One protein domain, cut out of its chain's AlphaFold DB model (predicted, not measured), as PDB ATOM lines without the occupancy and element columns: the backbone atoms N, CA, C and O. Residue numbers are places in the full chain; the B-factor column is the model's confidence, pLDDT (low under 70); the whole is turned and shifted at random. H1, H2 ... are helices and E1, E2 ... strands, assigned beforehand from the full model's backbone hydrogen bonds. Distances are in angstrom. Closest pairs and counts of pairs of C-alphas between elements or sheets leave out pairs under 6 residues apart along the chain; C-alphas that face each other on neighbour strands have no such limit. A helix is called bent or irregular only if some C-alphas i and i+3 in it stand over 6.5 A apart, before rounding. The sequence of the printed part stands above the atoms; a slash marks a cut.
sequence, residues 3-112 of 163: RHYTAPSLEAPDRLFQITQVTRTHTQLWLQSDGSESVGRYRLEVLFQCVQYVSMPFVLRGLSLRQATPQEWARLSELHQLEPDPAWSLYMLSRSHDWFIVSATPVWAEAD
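AT A GLANCE: This is residues 3 to 112 of the 163 residues of an uncharacterized protein of Micromonospora auratinigra (UniProt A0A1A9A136). One long antiparallel sheet is folded back on itself like part of a barrel: E1, E9, E4 and E3 make one leaf, E6, E7, E8 and E5 the other, and the bent strand E2 is the hinge. The single helix H1 crosses over E7, E8 and E5 at one end of the longest axis, and the loop from 34 to 42 lies at the other end. The printed part has 110 residues, with nine named strands and one named helix in the order E1 E2 E3 E4 E5 E6 H1 E7 E8 E9, and its class is mostly strand. It is compact, with a radius of gyration of the C-alphas of 13.6 A and spans of 42 by 30 by 23 A.

HOW THE PARTS SIT: Read the strongly twisted sheet from edge to edge: E1, residues 3 to 6; E9, 107 to 111; E4, 43 to 49; E3, 28 to 33; E2, 10 to 22; E6, 59 to 67; E7, 89 to 92; E8, 100 to 103; E5, 53 to 55. E2 bends by 118 degrees at residue 14, and E6 by 84 degrees at residue 62. Between them look for N 12 and O 63, 2.8 A apart. E2, E3 and E4 form a meander, each strand the antiparallel neighbour of the one before; see N 20 and O 30, 3.0 A, and N 31 and O 46, 2.9 A. Further on, N 45 and O 109 are 2.9 A apart, and N 5 and O 108 are 2.8 A apart. E6 is staggered, pairing with E2 over 59 to 65 and with E7 over 66 to 67, where N 92 and O 66 are 2.8 A apart. In the same leaf, N 91 and O 101 are 2.8 A apart, and N 55 and O 100 are 2.9 A apart. H1, residues 70 to 80, is on the sheet at a height of 10.1 A and runs across the strands, at 89 degrees to E5 on the local plane. The closest C-alphas of H1 and E7 are those of Trp 73 and Leu 90, 6.7 A apart. In H1 every O i to N i+4 pair is within hydrogen-bond range.

IN THESE COORDINATES: Find C-alpha 3 at (220.139, 165.170, 311.957), where E1 begins. From C-alpha 10 at (224.690, 162.506, 299.107), E2 spans 20.3 A; E6 spans 20.0 A, E4 19.6 A, E3 16.9 A and H1 15.3 A. E9 ends at C-alpha 111, (215.197, 161.055, 310.905).

THE WHOLE: The two C-alphas farthest apart are those of Glu 37 and Glu 83, 42.4 A. The printed part has no cut and no long link. The model's pLDDT is under 70 at residues 24, 26 and 35 to 40.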
ATOM      1  N   ARG A   3     218.813 164.611 312.243       82.06
ATOM      2  CA  ARG A   3     220.139 165.170 311.957       82.06
ATOM      3  C   ARG A   3     220.095 165.837 310.592       82.06
ATOM      4  O   ARG A   3     219.744 165.177 309.623       82.06
ATOM      5  N   HIS A   4     220.434 167.120 310.540       82.25
ATOM      6  CA  HIS A   4     220.461 167.906 309.308       82.25
ATOM      7  C   HIS A   4     221.891 168.070 308.822       82.25
ATOM      8  O   HIS A   4     222.811 168.266 309.619       82.25
ATOM      9  N   TYR A   5     222.045 168.046 307.510       80.38
ATOM     10  CA  TYR A   5     223.314 168.161 306.831       80.38
ATOM     11  C   TYR A   5     223.130 169.053 305.608       80.38
ATOM     12  O   TYR A   5     222.228 168.853 304.795       80.38
ATOM     13  N   THR A   6     224.010 170.036 305.467       82.00
ATOM     14  CA  THR A   6     224.121 170.829 304.245       82.00
ATOM     15  C   THR A   6     225.359 170.341 303.521       82.00
ATOM     16  O   THR A   6     226.477 170.602 303.964       82.00
ATOM     17  N   ALA A   7     225.169 169.590 302.440       79.19
ATOM     18  CA  ALA A   7     226.272 169.103 301.627       79.19
ATOM     19  C   ALA A   7     225.867 169.073 300.148       79.19
ATOM     20  O   ALA A   7     224.732 168.714 299.836       79.19
ATOM     21  N   PRO A   8     226.795 169.393 299.229       81.44
ATOM     22  CA  PRO A   8     226.536 169.352 297.791       81.44
ATOM     23  C   PRO A   8     226.470 167.920 297.236       81.44
ATOM     24  O   PRO A   8     226.274 167.741 296.034       81.44
ATOM     25  N   SER A   9     226.670 166.902 298.079       88.44
ATOM     26  CA  SER A   9     226.611 165.498 297.695       88.44
ATOM     27  C   SER A   9     225.970 164.616 298.765       88.44
ATOM     28  O   SER A   9     226.049 164.891 299.964       88.44
ATOM     29  N   LEU A  10     225.321 163.547 298.300       91.06
ATOM     30  CA  LEU A  10     224.690 162.506 299.107       91.06
ATOM     31  C   LEU A  10     224.563 161.235 298.261       91.06
ATOM     32  O   LEU A  10     224.095 161.280 297.127       91.06
ATOM     33  N   GLU A  11     224.942 160.093 298.823       91.38
ATOM     34  CA  GLU A  11     224.842 158.795 298.156       91.38
ATOM     35  C   GLU A  11     223.889 157.887 298.930       91.38
ATOM     36  O   GLU A  11     224.091 157.608 300.111       91.38
ATOM     37  N   ALA A  12     222.850 157.421 298.247       89.50
ATOM     38  CA  ALA A  12     221.839 156.511 298.764       89.50
ATOM     39  C   ALA A  12     221.358 155.561 297.645       89.50
ATOM     40  O   ALA A  12     220.203 155.640 297.213       89.50
ATOM     41  N   PRO A  13     222.239 154.672 297.140       86.88
ATOM     42  CA  PRO A  13     221.985 153.854 295.949       86.88
ATOM     43  C   PRO A  13     220.883 152.799 296.136       86.88
ATOM     44  O   PRO A  13     220.200 152.452 295.176       86.88
ATOM     45  N   ASP A  14     220.658 152.335 297.366       86.62
ATOM     46  CA  ASP A  14     219.714 151.245 297.664       86.62
ATOM     47  C   ASP A  14     218.333 151.740 298.122       86.62
ATOM     48  O   ASP A  14     217.510 150.975 298.628       86.62
ATOM     49  N   ARG A  15     218.069 153.039 297.962       88.00
ATOM     50  CA  ARG A  15     216.865 153.710 298.460       88.00
ATOM     51  C   ARG A  15     215.926 154.124 297.335       88.00
ATOM     52  O   ARG A  15     216.360 154.446 296.232       88.00
ATOM     53  N   LEU A  16     214.627 154.119 297.620       89.25
ATOM     54  CA  LEU A  16     213.599 154.609 296.707       89.25
ATOM     55  C   LEU A  16     213.145 155.988 297.179       89.25
ATOM     56  O   LEU A  16     212.546 156.103 298.246       89.25
ATOM     57  N   PHE A  17     213.414 157.011 296.380       90.94
ATOM     58  CA  PHE A  17     212.994 158.378 296.645       90.94
ATOM     59  C   PHE A  17     211.748 158.719 295.848       90.94
ATOM     60  O   PHE A  17     211.621 158.364 294.676       90.94
ATOM     61  N   GLN A  18     210.841 159.445 296.483       89.94
ATOM     62  CA  GLN A  18     209.649 159.994 295.852       89.94
ATOM     63  C   GLN A  18     209.607 161.495 296.087       89.94
ATOM     64  O   GLN A  18     210.024 161.967 297.148       89.94
ATOM     65  N   ILE A  19     209.076 162.230 295.112       86.88
ATOM     66  CA  ILE A  19     208.678 163.616 295.348       86.88
ATOM     67  C   ILE A  19     207.457 163.584 296.267       86.88
ATOM     68  O   ILE A  19     206.396 163.098 295.878       86.88
ATOM     69  N   THR A  20     207.597 164.096 297.487       82.19
ATOM     70  CA  THR A  20     206.487 164.151 298.453       82.19
ATOM     71  C   THR A  20     205.821 165.512 298.498       82.19
ATOM     72  O   THR A  20     204.635 165.604 298.811       82.19
ATOM     73  N   GLN A  21     206.563 166.568 298.166       77.94
ATOM     74  CA  GLN A  21     206.047 167.924 298.166       77.94
ATOM     75  C   GLN A  21     206.781 168.788 297.145       77.94
ATOM     76  O   GLN A  21     208.003 168.726 297.008       77.94
ATOM     77  N   VAL A  22     206.009 169.622 296.458       77.00
ATOM     78  CA  VAL A  22     206.495 170.759 295.680       77.00
ATOM     79  C   VAL A  22     205.694 171.962 296.148       77.00
ATOM     80  O   VAL A  22     204.479 171.850 296.342       77.00
ATOM     81  N   THR A  23     206.353 173.086 296.413       73.44
ATOM     82  CA  THR A  23     205.622 174.274 296.854       73.44
ATOM     83  C   THR A  23     204.861 174.941 295.713       73.44
ATOM     84  O   THR A  23     205.073 174.638 294.540       73.44
ATOM     85  N   ARG A  24     203.930 175.844 296.045       59.97
ATOM     86  CA  ARG A  24     203.015 176.452 295.070       59.97
ATOM     87  C   ARG A  24     203.748 177.387 294.113       59.97
ATOM     88  O   ARG A  24     203.375 177.480 292.948       59.97
ATOM     89  N   THR A  25     204.796 178.042 294.599       70.75
ATOM     90  CA  THR A  25     205.730 178.816 293.773       70.75
ATOM     91  C   THR A  25     206.707 177.938 292.979       70.75
ATOM     92  O   THR A  25     207.508 178.468 292.219       70.75
ATOM     93  N   HIS A  26     206.656 176.609 293.141       65.88
ATOM     94  CA  HIS A  26     207.629 175.634 292.629       65.88
ATOM     95  C   HIS A  26     209.073 175.891 293.076       65.88
ATOM     96  O   HIS A  26     210.000 175.310 292.522       65.88
ATOM     97  N   THR A  27     209.278 176.721 294.101       78.25
ATOM     98  CA  THR A  27     210.620 177.075 294.572       78.25
ATOM     99  C   THR A  27     211.197 176.045 295.529       78.25
ATOM    100  O   THR A  27     212.404 176.055 295.752       78.25
ATOM    101  N   GLN A  28     210.397 175.140 296.095       84.44
ATOM    102  CA  GLN A  28     210.917 174.064 296.934       84.44
ATOM    103  C   GLN A  28     210.439 172.699 296.457       84.44
ATOM    104  O   GLN A  28     209.271 172.527 296.107       84.44
ATOM    105  N   LEU A  29     211.346 171.723 296.496       87.56
ATOM    106  CA  LEU A  29     211.084 170.331 296.140       87.56
ATOM    107  C   LEU A  29     211.635 169.414 297.224       87.56
ATOM    108  O   LEU A  29     212.784 169.562 297.647       87.56
ATOM    109  N   TRP A  30     210.801 168.485 297.691       89.62
ATOM    110  CA  TRP A  30     211.139 167.551 298.762       89.62
ATOM    111  C   TRP A  30     211.186 166.128 298.215       89.62
ATOM    112  O   TRP A  30     210.192 165.619 297.691       89.62
ATOM    113  N   LEU A  31     212.342 165.482 298.362       91.31
ATOM    114  CA  LEU A  31     212.500 164.051 298.138       91.31
ATOM    115  C   LEU A  31     212.482 163.321 299.472       91.31
ATOM    116  O   LEU A  31     213.165 163.729 300.410       91.31
ATOM    117  N   GLN A  32     211.764 162.207 299.531       91.88
ATOM    118  CA  GLN A  32     211.726 161.342 300.703       91.88
ATOM    119  C   GLN A  32     211.999 159.898 300.300       91.88
ATOM    120  O   GLN A  32     211.394 159.391 299.357       91.88
ATOM    121  N   SER A  33     212.865 159.232 301.057       90.00
ATOM    122  CA  SER A  33     212.993 157.780 301.072       90.00
ATOM    123  C   SER A  33     212.691 157.262 302.464       90.00
ATOM    124  O   SER A  33     213.260 157.740 303.447       90.00
ATOM    125  N   ASP A  34     211.896 156.202 302.533       79.44
ATOM    126  CA  ASP A  34     211.721 155.454 303.771       79.44
ATOM    127  C   ASP A  34     213.026 154.836 304.267       79.44
ATOM    128  O   ASP A  34     213.964 154.577 303.499       79.44
ATOM    129  N   GLY A  35     213.061 154.610 305.578       69.88
ATOM    130  CA  GLY A  35     213.987 153.664 306.172       69.88
ATOM    131  C   GLY A  35     213.607 152.246 305.755       69.88
ATOM    132  O   GLY A  35     212.437 151.875 305.762       69.88
ATOM    133  N   SER A  36     214.603 151.446 305.398       65.62
ATOM    134  CA  SER A  36     214.443 150.008 305.187       65.62
ATOM    135  C   SER A  36     215.343 149.294 306.177       65.62
ATOM    136  O   SER A  36     216.486 149.710 306.364       65.62
ATOM    137  N   GLU A  37     214.891 148.186 306.763       61.69
ATOM    138  CA  GLU A  37     215.757 147.356 307.613       61.69
ATOM    139  C   GLU A  37     217.035 146.912 306.882       61.69
ATOM    140  O   GLU A  37     218.075 146.750 307.512       61.69
ATOM    141  N   SER A  38     216.990 146.803 305.549       60.06
ATOM    142  CA  SER A  38     218.144 146.433 304.723       60.06
ATOM    143  C   SER A  38     219.150 147.563 304.448       60.06
ATOM    144  O   SER A  38     220.279 147.262 304.079       60.06
ATOM    145  N   VAL A  39     218.772 148.840 304.602       64.38
ATOM    146  CA  VAL A  39     219.596 150.005 304.179       64.38
ATOM    147  C   VAL A  39     219.793 151.036 305.302       64.38
ATOM    148  O   VAL A  39     220.677 151.888 305.242       64.38
ATOM    149  N   GLY A  40     218.982 150.966 306.356       67.88
ATOM    150  CA  GLY A  40     219.030 151.850 307.512       67.88
ATOM    151  C   GLY A  40     217.631 152.239 307.976       67.88
ATOM    152  O   GLY A  40     216.764 152.577 307.171       67.88
ATOM    153  N   ARG A  41     217.426 152.233 309.296       79.56
ATOM    154  CA  ARG A  41     216.127 152.508 309.930       79.56
ATOM    155  C   ARG A  41     215.634 153.945 309.726       79.56
ATOM    156  O   ARG A  41     214.445 154.202 309.842       79.56
ATOM    157  N   TYR A  42     216.535 154.873 309.421       87.12
ATOM    158  CA  TYR A  42     216.198 156.285 309.292       87.12
ATOM    159  C   TYR A  42     215.598 156.608 307.929       87.12
ATOM    160  O   TYR A  42     216.122 156.183 306.893       87.12
ATOM    161  N   ARG A  43     214.531 157.407 307.946       89.06
ATOM    162  CA  ARG A  43     213.997 158.114 306.788       89.06
ATOM    163  C   ARG A  43     215.018 159.147 306.333       89.06
ATOM    164  O   ARG A  43     215.578 159.857 307.169       89.06
ATOM    165  N   LEU A  44     215.254 159.212 305.028       90.88
ATOM    166  CA  LEU A  44     216.130 160.208 304.422       90.88
ATOM    167  C   LEU A  44     215.276 161.205 303.648       90.88
ATOM    168  O   LEU A  44     214.474 160.809 302.801       90.88
ATOM    169  N   GLU A  45     215.463 162.486 303.926       92.25
ATOM    170  CA  GLU A  45     214.786 163.575 303.231       92.25
ATOM    171  C   GLU A  45     215.804 164.517 302.600       92.25
ATOM    172  O   GLU A  45     216.843 164.797 303.197       92.25
ATOM    173  N   VAL A  46     215.491 165.029 301.411       93.19
ATOM    174  CA  VAL A  46     216.290 166.037 300.707       93.19
ATOM    175  C   VAL A  46     215.386 167.201 300.326       93.19
ATOM    176  O   VAL A  46     214.383 167.021 299.641       93.19
ATOM    177  N   LEU A  47     215.763 168.389 300.774       92.06
ATOM    178  CA  LEU A  47     215.135 169.662 300.481       92.06
ATOM    179  C   LEU A  47     215.978 170.418 299.454       92.06
ATOM    180  O   LEU A  47     217.117 170.804 299.729       92.06
ATOM    181  N   PHE A  48     215.374 170.702 298.307       91.38
ATOM    182  CA  PHE A  48     215.877 171.672 297.344       91.38
ATOM    183  C   PHE A  48     215.114 172.982 297.524       91.38
ATOM    184  O   PHE A  48     213.887 172.972 297.604       91.38
ATOM    185  N   GLN A  49     215.837 174.099 297.598       89.38
ATOM    186  CA  GLN A  49     215.278 175.450 297.719       89.38
ATOM    187  C   GLN A  49     215.603 176.270 296.475       89.38
ATOM    188  O   GLN A  49     216.600 176.007 295.806       89.38
ATOM    189  N   CYS A  50     214.785 177.280 296.193       88.12
ATOM    190  CA  CYS A  50     214.889 178.121 295.003       88.12
ATOM    191  C   CYS A  50     215.034 177.304 293.706       88.12
ATOM    192  O   CYS A  50     215.867 177.609 292.855       88.12
ATOM    193  N   VAL A  51     214.244 176.235 293.585       89.94
ATOM    194  CA  VAL A  51     214.236 175.347 292.423       89.94
ATOM    195  C   VAL A  51     213.822 176.132 291.179       89.94
ATOM    196  O   VAL A  51     212.745 176.717 291.139       89.94
ATOM    197  N   GLN A  52     214.696 176.138 290.175       89.94
ATOM    198  CA  GLN A  52     214.475 176.788 288.880       89.94
ATOM    199  C   GLN A  52     214.034 175.787 287.814       89.94
ATOM    200  O   GLN A  52     213.271 176.120 286.910       89.94
ATOM    201  N   TYR A  53     214.535 174.552 287.900       90.81
ATOM    202  CA  TYR A  53     214.284 173.529 286.895       90.81
ATOM    203  C   TYR A  53     214.409 172.123 287.477       90.81
ATOM    204  O   TYR A  53     215.256 171.874 288.336       90.81
ATOM    205  N   VAL A  54     213.587 171.198 286.980       91.94
ATOM    206  CA  VAL A  54     213.559 169.793 287.403       91.94
ATOM    207  C   VAL A  54     213.430 168.899 286.174       91.94
ATOM    208  O   VAL A  54     212.478 169.021 285.409       91.94
ATOM    209  N   SER A  55     214.362 167.960 286.022       93.62
ATOM    210  CA  SER A  55     214.304 166.885 285.030       93.62
ATOM    211  C   SER A  55     214.576 165.561 285.731       93.62
ATOM    212  O   SER A  55     215.721 165.192 285.970       93.62
ATOM    213  N   MET A  56     213.523 164.858 286.133       92.38
ATOM    214  CA  MET A  56     213.612 163.545 286.777       92.38
ATOM    215  C   MET A  56     212.261 162.824 286.711       92.38
ATOM    216  O   MET A  56     211.221 163.478 286.594       92.38
ATOM    217  N   PRO A  57     212.236 161.485 286.809       89.19
ATOM    218  CA  PRO A  57     210.996 160.751 287.030       89.19
ATOM    219  C   PRO A  57     210.399 161.085 288.404       89.19
ATOM    220  O   PRO A  57     211.105 161.487 289.323       89.19
ATOM    221  N   PHE A  58     209.101 160.833 288.577       83.50
ATOM    222  CA  PHE A  58     208.410 161.045 289.859       83.50
ATOM    223  C   PHE A  58     208.964 160.179 291.008       83.50
ATOM    224  O   PHE A  58     208.874 160.542 292.181       83.50
ATOM    225  N   VAL A  59     209.548 159.030 290.659       86.81
ATOM    226  CA  VAL A  59     210.172 158.090 291.589       86.81
ATOM    227  C   VAL A  59     211.596 157.807 291.129       86.81
ATOM    228  O   VAL A  59     211.820 157.429 289.979       86.81
ATOM    229  N   LEU A  60     212.548 157.950 292.043       90.38
ATOM    230  CA  LEU A  60     213.971 157.723 291.824       90.38
ATOM    231  C   LEU A  60     214.424 156.490 292.595       90.38
ATOM    232  O   LEU A  60     214.312 156.435 293.817       90.38
ATOM    233  N   ARG A  61     214.978 155.503 291.890       90.19
ATOM    234  CA  ARG A  61     215.637 154.363 292.526       90.19
ATOM    235  C   ARG A  61     217.138 154.609 292.570       90.19
ATOM    236  O   ARG A  61     217.773 154.656 291.522       90.19
ATOM    237  N   GLY A  62     217.668 154.724 293.779       89.81
ATOM    238  CA  GLY A  62     219.052 155.074 294.040       89.81
ATOM    239  C   GLY A  62     219.312 156.551 293.779       89.81
ATOM    240  O   GLY A  62     219.294 157.002 292.636       89.81
ATOM    241  N   LEU A  63     219.568 157.306 294.845       92.69
ATOM    242  CA  LEU A  63     219.964 158.705 294.740       92.69
ATOM    243  C   LEU A  63     221.488 158.798 294.762       92.69
ATOM    244  O   LEU A  63     222.123 158.347 295.711       92.69
ATOM    245  N   SER A  64     222.055 159.417 293.735       94.62
ATOM    246  CA  SER A  64     223.445 159.868 293.713       94.62
ATOM    247  C   SER A  64     223.413 161.367 293.484       94.62
ATOM    248  O   SER A  64     223.451 161.848 292.353       94.62
ATOM    249  N   LEU A  65     223.232 162.094 294.584       95.19
ATOM    250  CA  LEU A  65     223.216 163.542 294.592       95.19
ATOM    251  C   LEU A  65     224.651 164.047 294.517       95.19
ATOM    252  O   LEU A  65     225.481 163.715 295.368       95.19
ATOM    253  N   ARG A  66     224.931 164.888 293.529       95.88
ATOM    254  CA  ARG A  66     226.192 165.627 293.424       95.88
ATOM    255  C   ARG A  66     225.997 166.881 292.596       95.88
ATOM    256  O   ARG A  66     225.136 166.919 291.723       95.88
ATOM    257  N   GLN A  67     226.851 167.871 292.791       95.75
ATOM    258  CA  GLN A  67     226.938 168.980 291.852       95.75
ATOM    259  C   GLN A  67     227.427 168.480 290.480       95.75
ATOM    260  O   GLN A  67     228.287 167.592 290.385       95.75
ATOM    261  N   ALA A  68     226.853 169.024 289.415       95.44
ATOM    262  CA  ALA A  68     227.297 168.762 288.059       95.44
ATOM    263  C   ALA A  68     228.669 169.381 287.799       95.44
ATOM    264  O   ALA A  68     229.010 170.455 288.294       95.44
ATOM    265  N   THR A  69     229.459 168.691 286.988       95.00
ATOM    266  CA  THR A  69     230.706 169.239 286.458       95.00
ATOM    267  C   THR A  69     230.411 170.385 285.481       95.00
ATOM    268  O   THR A  69     229.322 170.430 284.903       95.00
ATOM    269  N   PRO A  70     231.373 171.286 285.209       94.44
ATOM    270  CA  PRO A  70     231.178 172.358 284.228       94.44
ATOM    271  C   PRO A  70     230.771 171.852 282.835       94.44
ATOM    272  O   PRO A  70     229.995 172.498 282.136       94.44
ATOM    273  N   GLN A  71     231.261 170.673 282.438       94.75
ATOM    274  CA  GLN A  71     230.918 170.057 281.157       94.75
ATOM    275  C   GLN A  71     229.468 169.559 281.126       94.75
ATOM    276  O   GLN A  71     228.756 169.790 280.150       94.75
ATOM    277  N   GLU A  72     229.023 168.885 282.189       95.50
ATOM    278  CA  GLU A  72     227.628 168.449 282.331       95.50
ATOM    279  C   GLU A  72     226.685 169.643 282.377       95.50
ATOM    280  O   GLU A  72     225.654 169.629 281.709       95.50
ATOM    281  N   TRP A  73     227.073 170.697 283.097       94.50
ATOM    282  CA  TRP A  73     226.321 171.941 283.144       94.50
ATOM    283  C   TRP A  73     226.089 172.519 281.754       94.50
ATOM    284  O   TRP A  73     224.945 172.770 281.381       94.50
ATOM    285  N   ALA A  74     227.165 172.736 280.993       93.81
ATOM    286  CA  ALA A  74     227.087 173.342 279.670       93.81
ATOM    287  C   ALA A  74     226.181 172.521 278.742       93.81
ATOM    288  O   ALA A  74     225.268 173.068 278.128       93.81
ATOM    289  N   ARG A  75     226.374 171.194 278.725       95.31
ATOM    290  CA  ARG A  75     225.576 170.274 277.907       95.31
ATOM    291  C   ARG A  75     224.092 170.301 278.275       95.31
ATOM    292  O   ARG A  75     223.247 170.380 277.390       95.31
ATOM    293  N   LEU A  76     223.766 170.190 279.563       95.50
ATOM    294  CA  LEU A  76     222.376 170.143 280.020       95.50
ATOM    295  C   LEU A  76     221.688 171.503 279.889       95.50
ATOM    296  O   LEU A  76     220.507 171.547 279.561       95.50
ATOM    297  N   SER A  77     222.423 172.603 280.072       93.75
ATOM    298  CA  SER A  77     221.883 173.950 279.862       93.75
ATOM    299  C   SER A  77     221.528 174.191 278.403       93.75
ATOM    300  O   SER A  77     220.453 174.702 278.122       93.75
ATOM    301  N   GLU A  78     222.376 173.764 277.465       94.50
ATOM    302  CA  GLU A  78     222.066 173.841 276.037       94.50
ATOM    303  C   GLU A  78     220.858 172.964 275.678       94.50
ATOM    304  O   GLU A  78     219.904 173.437 275.060       94.50
ATOM    305  N   LEU A  79     220.859 171.701 276.122       95.75
ATOM    306  CA  LEU A  79     219.798 170.740 275.814       95.75
ATOM    307  C   LEU A  79     218.424 171.184 276.334       95.75
ATOM    308  O   LEU A  79     217.416 170.996 275.655       95.75
ATOM    309  N   HIS A  80     218.385 171.759 277.536       93.56
ATOM    310  CA  HIS A  80     217.153 172.180 278.201       93.56
ATOM    311  C   HIS A  80     216.873 173.684 278.072       93.56
ATOM    312  O   HIS A  80     215.911 174.163 278.668       93.56
ATOM    313  N   GLN A  81     217.678 174.413 277.287       94.50
ATOM    314  CA  GLN A  81     217.568 175.864 277.075       94.50
ATOM    315  C   GLN A  81     217.545 176.657 278.394       94.50
ATOM    316  O   GLN A  81     216.731 177.556 278.590       94.50
ATOM    317  N   LEU A  82     218.429 176.287 279.322       92.19
ATOM    318  CA  LEU A  82     218.545 176.918 280.634       92.19
ATOM    319  C   LEU A  82     219.461 178.135 280.552       92.19
ATOM    320  O   LEU A  82     220.561 178.058 279.999       92.19
ATOM    321  N   GLU A  83     219.042 179.231 281.176       87.81
ATOM    322  CA  GLU A  83     219.916 180.378 281.391       87.81
ATOM    323  C   GLU A  83     220.789 180.130 282.632       87.81
ATOM    324  O   GLU A  83     220.262 179.909 283.727       87.81
ATOM    325  N   PRO A  84     222.127 180.122 282.495       74.94
ATOM    326  CA  PRO A  84     223.016 179.921 283.628       74.94
ATOM    327  C   PRO A  84     222.999 181.153 284.541       74.94
ATOM    328  O   PRO A  84     223.602 182.179 284.231       74.94
ATOM    329  N   ASP A  85     222.342 181.031 285.691       83.94
ATOM    330  CA  ASP A  85     222.415 182.005 286.781       83.94
ATOM    331  C   ASP A  85     223.504 181.572 287.781       83.94
ATOM    332  O   ASP A  85     223.422 180.465 288.328       83.94
ATOM    333  N   PRO A  86     224.521 182.413 288.055       79.75
ATOM    334  CA  PRO A  86     225.576 182.089 289.012       79.75
ATOM    335  C   PRO A  86     225.080 181.904 290.456       79.75
ATOM    336  O   PRO A  86     225.828 181.377 291.280       79.75
ATOM    337  N   ALA A  87     223.855 182.328 290.790       84.38
ATOM    338  CA  ALA A  87     223.255 182.104 292.103       84.38
ATOM    339  C   ALA A  87     222.832 180.643 292.333       84.38
ATOM    340  O   ALA A  87     222.704 180.218 293.485       84.38
ATOM    341  N   TRP A  88     222.633 179.862 291.266       89.88
ATOM    342  CA  TRP A  88     222.108 178.499 291.346       89.88
ATOM    343  C   TRP A  88     223.124 177.456 290.914       89.88
ATOM    344  O   TRP A  88     224.120 177.728 290.249       89.88
ATOM    345  N   SER A  89     222.873 176.218 291.330       94.00
ATOM    346  CA  SER A  89     223.678 175.069 290.950       94.00
ATOM    347  C   SER A  89     222.818 173.932 290.400       94.00
ATOM    348  O   SER A  89     221.674 173.757 290.805       94.00
ATOM    349  N   LEU A  90     223.379 173.157 289.476       95.81
ATOM    350  CA  LEU A  90     222.786 171.994 288.846       95.81
ATOM    351  C   LEU A  90     223.292 170.782 289.613       95.81
ATOM    352  O   LEU A  90     224.498 170.544 289.713       95.81
ATOM    353  N   TYR A  91     222.353 170.039 290.174       96.44
ATOM    354  CA  TYR A  91     222.598 168.853 290.964       96.44
ATOM    355  C   TYR A  91     222.129 167.635 290.187       96.44
ATOM    356  O   TYR A  91     220.944 167.498 289.890       96.44
ATOM    357  N   MET A  92     223.068 166.751 289.871       96.94
ATOM    358  CA  MET A  92     222.786 165.436 289.310       96.94
ATOM    359  C   MET A  92     222.197 164.548 290.402       96.94
ATOM    360  O   MET A  92     222.656 164.597 291.543       96.94
ATOM    361  N   LEU A  93     221.202 163.737 290.045       96.00
ATOM    362  CA  LEU A  93     220.511 162.810 290.951       96.00
ATOM    363  C   LEU A  93     220.833 161.338 290.658       96.00
ATOM    364  O   LEU A  93     220.503 160.457 291.453       96.00
ATOM    365  N   SER A  94     221.455 161.059 289.511       93.88
ATOM    366  CA  SER A  94     221.836 159.717 289.074       93.88
ATOM    367  C   SER A  94     223.239 159.714 288.478       93.88
ATOM    368  O   SER A  94     223.675 160.681 287.858       93.88
ATOM    369  N   ARG A  95     223.941 158.584 288.616       90.94
ATOM    370  CA  ARG A  95     225.224 158.347 287.934       90.94
ATOM    371  C   ARG A  95     225.060 157.937 286.475       90.94
ATOM    372  O   ARG A  95     226.009 158.047 285.711       90.94
ATOM    373  N   SER A  96     223.889 157.414 286.118       90.88
ATOM    374  CA  SER A  96     223.657 156.749 284.829       90.88
ATOM    375  C   SER A  96     222.621 157.452 283.960       90.88
ATOM    376  O   SER A  96     222.480 157.101 282.795       90.88
ATOM    377  N   HIS A  97     221.894 158.421 284.514       93.56
ATOM    378  CA  HIS A  97     220.840 159.149 283.818       93.56
ATOM    379  C   HIS A  97     221.059 160.649 283.977       93.56
ATOM    380  O   HIS A  97     221.532 161.101 285.021       93.56
ATOM    381  N   ASP A  98     220.626 161.416 282.980       94.69
ATOM    382  CA  ASP A  98     220.610 162.881 283.014       94.69
ATOM    383  C   ASP A  98     219.430 163.404 283.846       94.69
ATOM    384  O   ASP A  98     218.614 164.205 283.388       94.69
ATOM    385  N   TRP A  99     219.292 162.894 285.068       95.56
ATOM    386  CA  TRP A  99     218.312 163.393 286.020       95.56
ATOM    387  C   TRP A  99     218.957 164.457 286.884       95.56
ATOM    388  O   TRP A  99     219.979 164.194 287.525       95.56
ATOM    389  N   PHE A 100     218.365 165.643 286.904       95.75
ATOM    390  CA  PHE A 100     218.946 166.786 287.576       95.75
ATOM    391  C   PHE A 100     217.909 167.792 288.068       95.75
ATOM    392  O   PHE A 100     216.766 167.838 287.607       95.75
ATOM    393  N   ILE A 101     218.352 168.622 289.007       94.69
ATOM    394  CA  ILE A 101     217.624 169.774 289.534       94.69
ATOM    395  C   ILE A 101     218.549 170.987 289.488       94.69
ATOM    396  O   ILE A 101     219.722 170.874 289.832       94.69
ATOM    397  N   VAL A 102     218.025 172.147 289.097       94.31
ATOM    398  CA  VAL A 102     218.705 173.437 289.258       94.31
ATOM    399  C   VAL A 102     218.108 174.144 290.465       94.31
ATOM    400  O   VAL A 102     216.906 174.408 290.487       94.31
ATOM    401  N   SER A 103     218.924 174.416 291.481       93.00
ATOM    402  CA  SER A 103     218.466 174.969 292.759       93.00
ATOM    403  C   SER A 103     219.596 175.625 293.557       93.00
ATOM    404  O   SER A 103     220.773 175.564 293.190       93.00
ATOM    405  N   ALA A 104     219.251 176.182 294.718       90.44
ATOM    406  CA  ALA A 104     220.207 176.443 295.790       90.44
ATOM    407  C   ALA A 104     220.855 175.139 296.293       90.44
ATOM    408  O   ALA A 104     220.420 174.033 295.947       90.44
ATOM    409  N   THR A 105     221.867 175.263 297.155       91.25
ATOM    410  CA  THR A 105     222.499 174.111 297.810       91.25
ATOM    411  C   THR A 105     221.470 173.267 298.563       91.25
ATOM    412  O   THR A 105     220.782 173.801 299.439       91.25
ATOM    413  N   PRO A 106     221.355 171.965 298.249       92.12
ATOM    414  CA  PRO A 106     220.395 171.101 298.902       92.12
ATOM    415  C   PRO A 106     220.756 170.899 300.372       92.12
ATOM    416  O   PRO A 106     221.926 170.862 300.768       92.12
ATOM    417  N   VAL A 107     219.717 170.727 301.177       91.19
ATOM    418  CA  VAL A 107     219.822 170.321 302.577       91.19
ATOM    419  C   VAL A 107     219.206 168.942 302.683       91.19
ATOM    420  O   VAL A 107     218.143 168.697 302.124       91.19
ATOM    421  N   TRP A 108     219.842 168.032 303.399       92.19
ATOM    422  CA  TRP A 108     219.292 166.706 303.630       92.19
ATOM    423  C   TRP A 108     219.310 166.359 305.107       92.19
ATOM    424  O   TRP A 108     220.018 166.970 305.912       92.19
ATOM    425  N   ALA A 109     218.468 165.411 305.481       90.56
ATOM    426  CA  ALA A 109     218.323 165.022 306.863       90.56
ATOM    427  C   ALA A 109     217.956 163.553 307.011       90.56
ATOM    428  O   ALA A 109     217.199 162.995 306.218       90.56
ATOM    429  N   GLU A 110     218.481 162.960 308.075       89.81
ATOM    430  CA  GLU A 110     218.114 161.628 308.532       89.81
ATOM    431  C   GLU A 110     217.249 161.741 309.780       89.81
ATOM    432  O   GLU A 110     217.585 162.470 310.724       89.81
ATOM    433  N   ALA A 111     216.141 161.008 309.804       87.00
ATOM    434  CA  ALA A 111     215.197 161.055 310.905       87.00
ATOM    435  C   ALA A 111     214.613 159.682 311.230       87.00
ATOM    436  O   ALA A 111     214.306 158.883 310.349       87.00
ATOM    437  N   ASP A 112     214.434 159.421 312.523       87.38
ATOM    438  CA  ASP A 112     213.660 158.275 313.008       87.38
ATOM    439  C   ASP A 112     212.169 158.625 312.940       87.38
ATOM    440  O   ASP A 112     211.594 159.113 313.915       87.38
TER     441      ASP A 112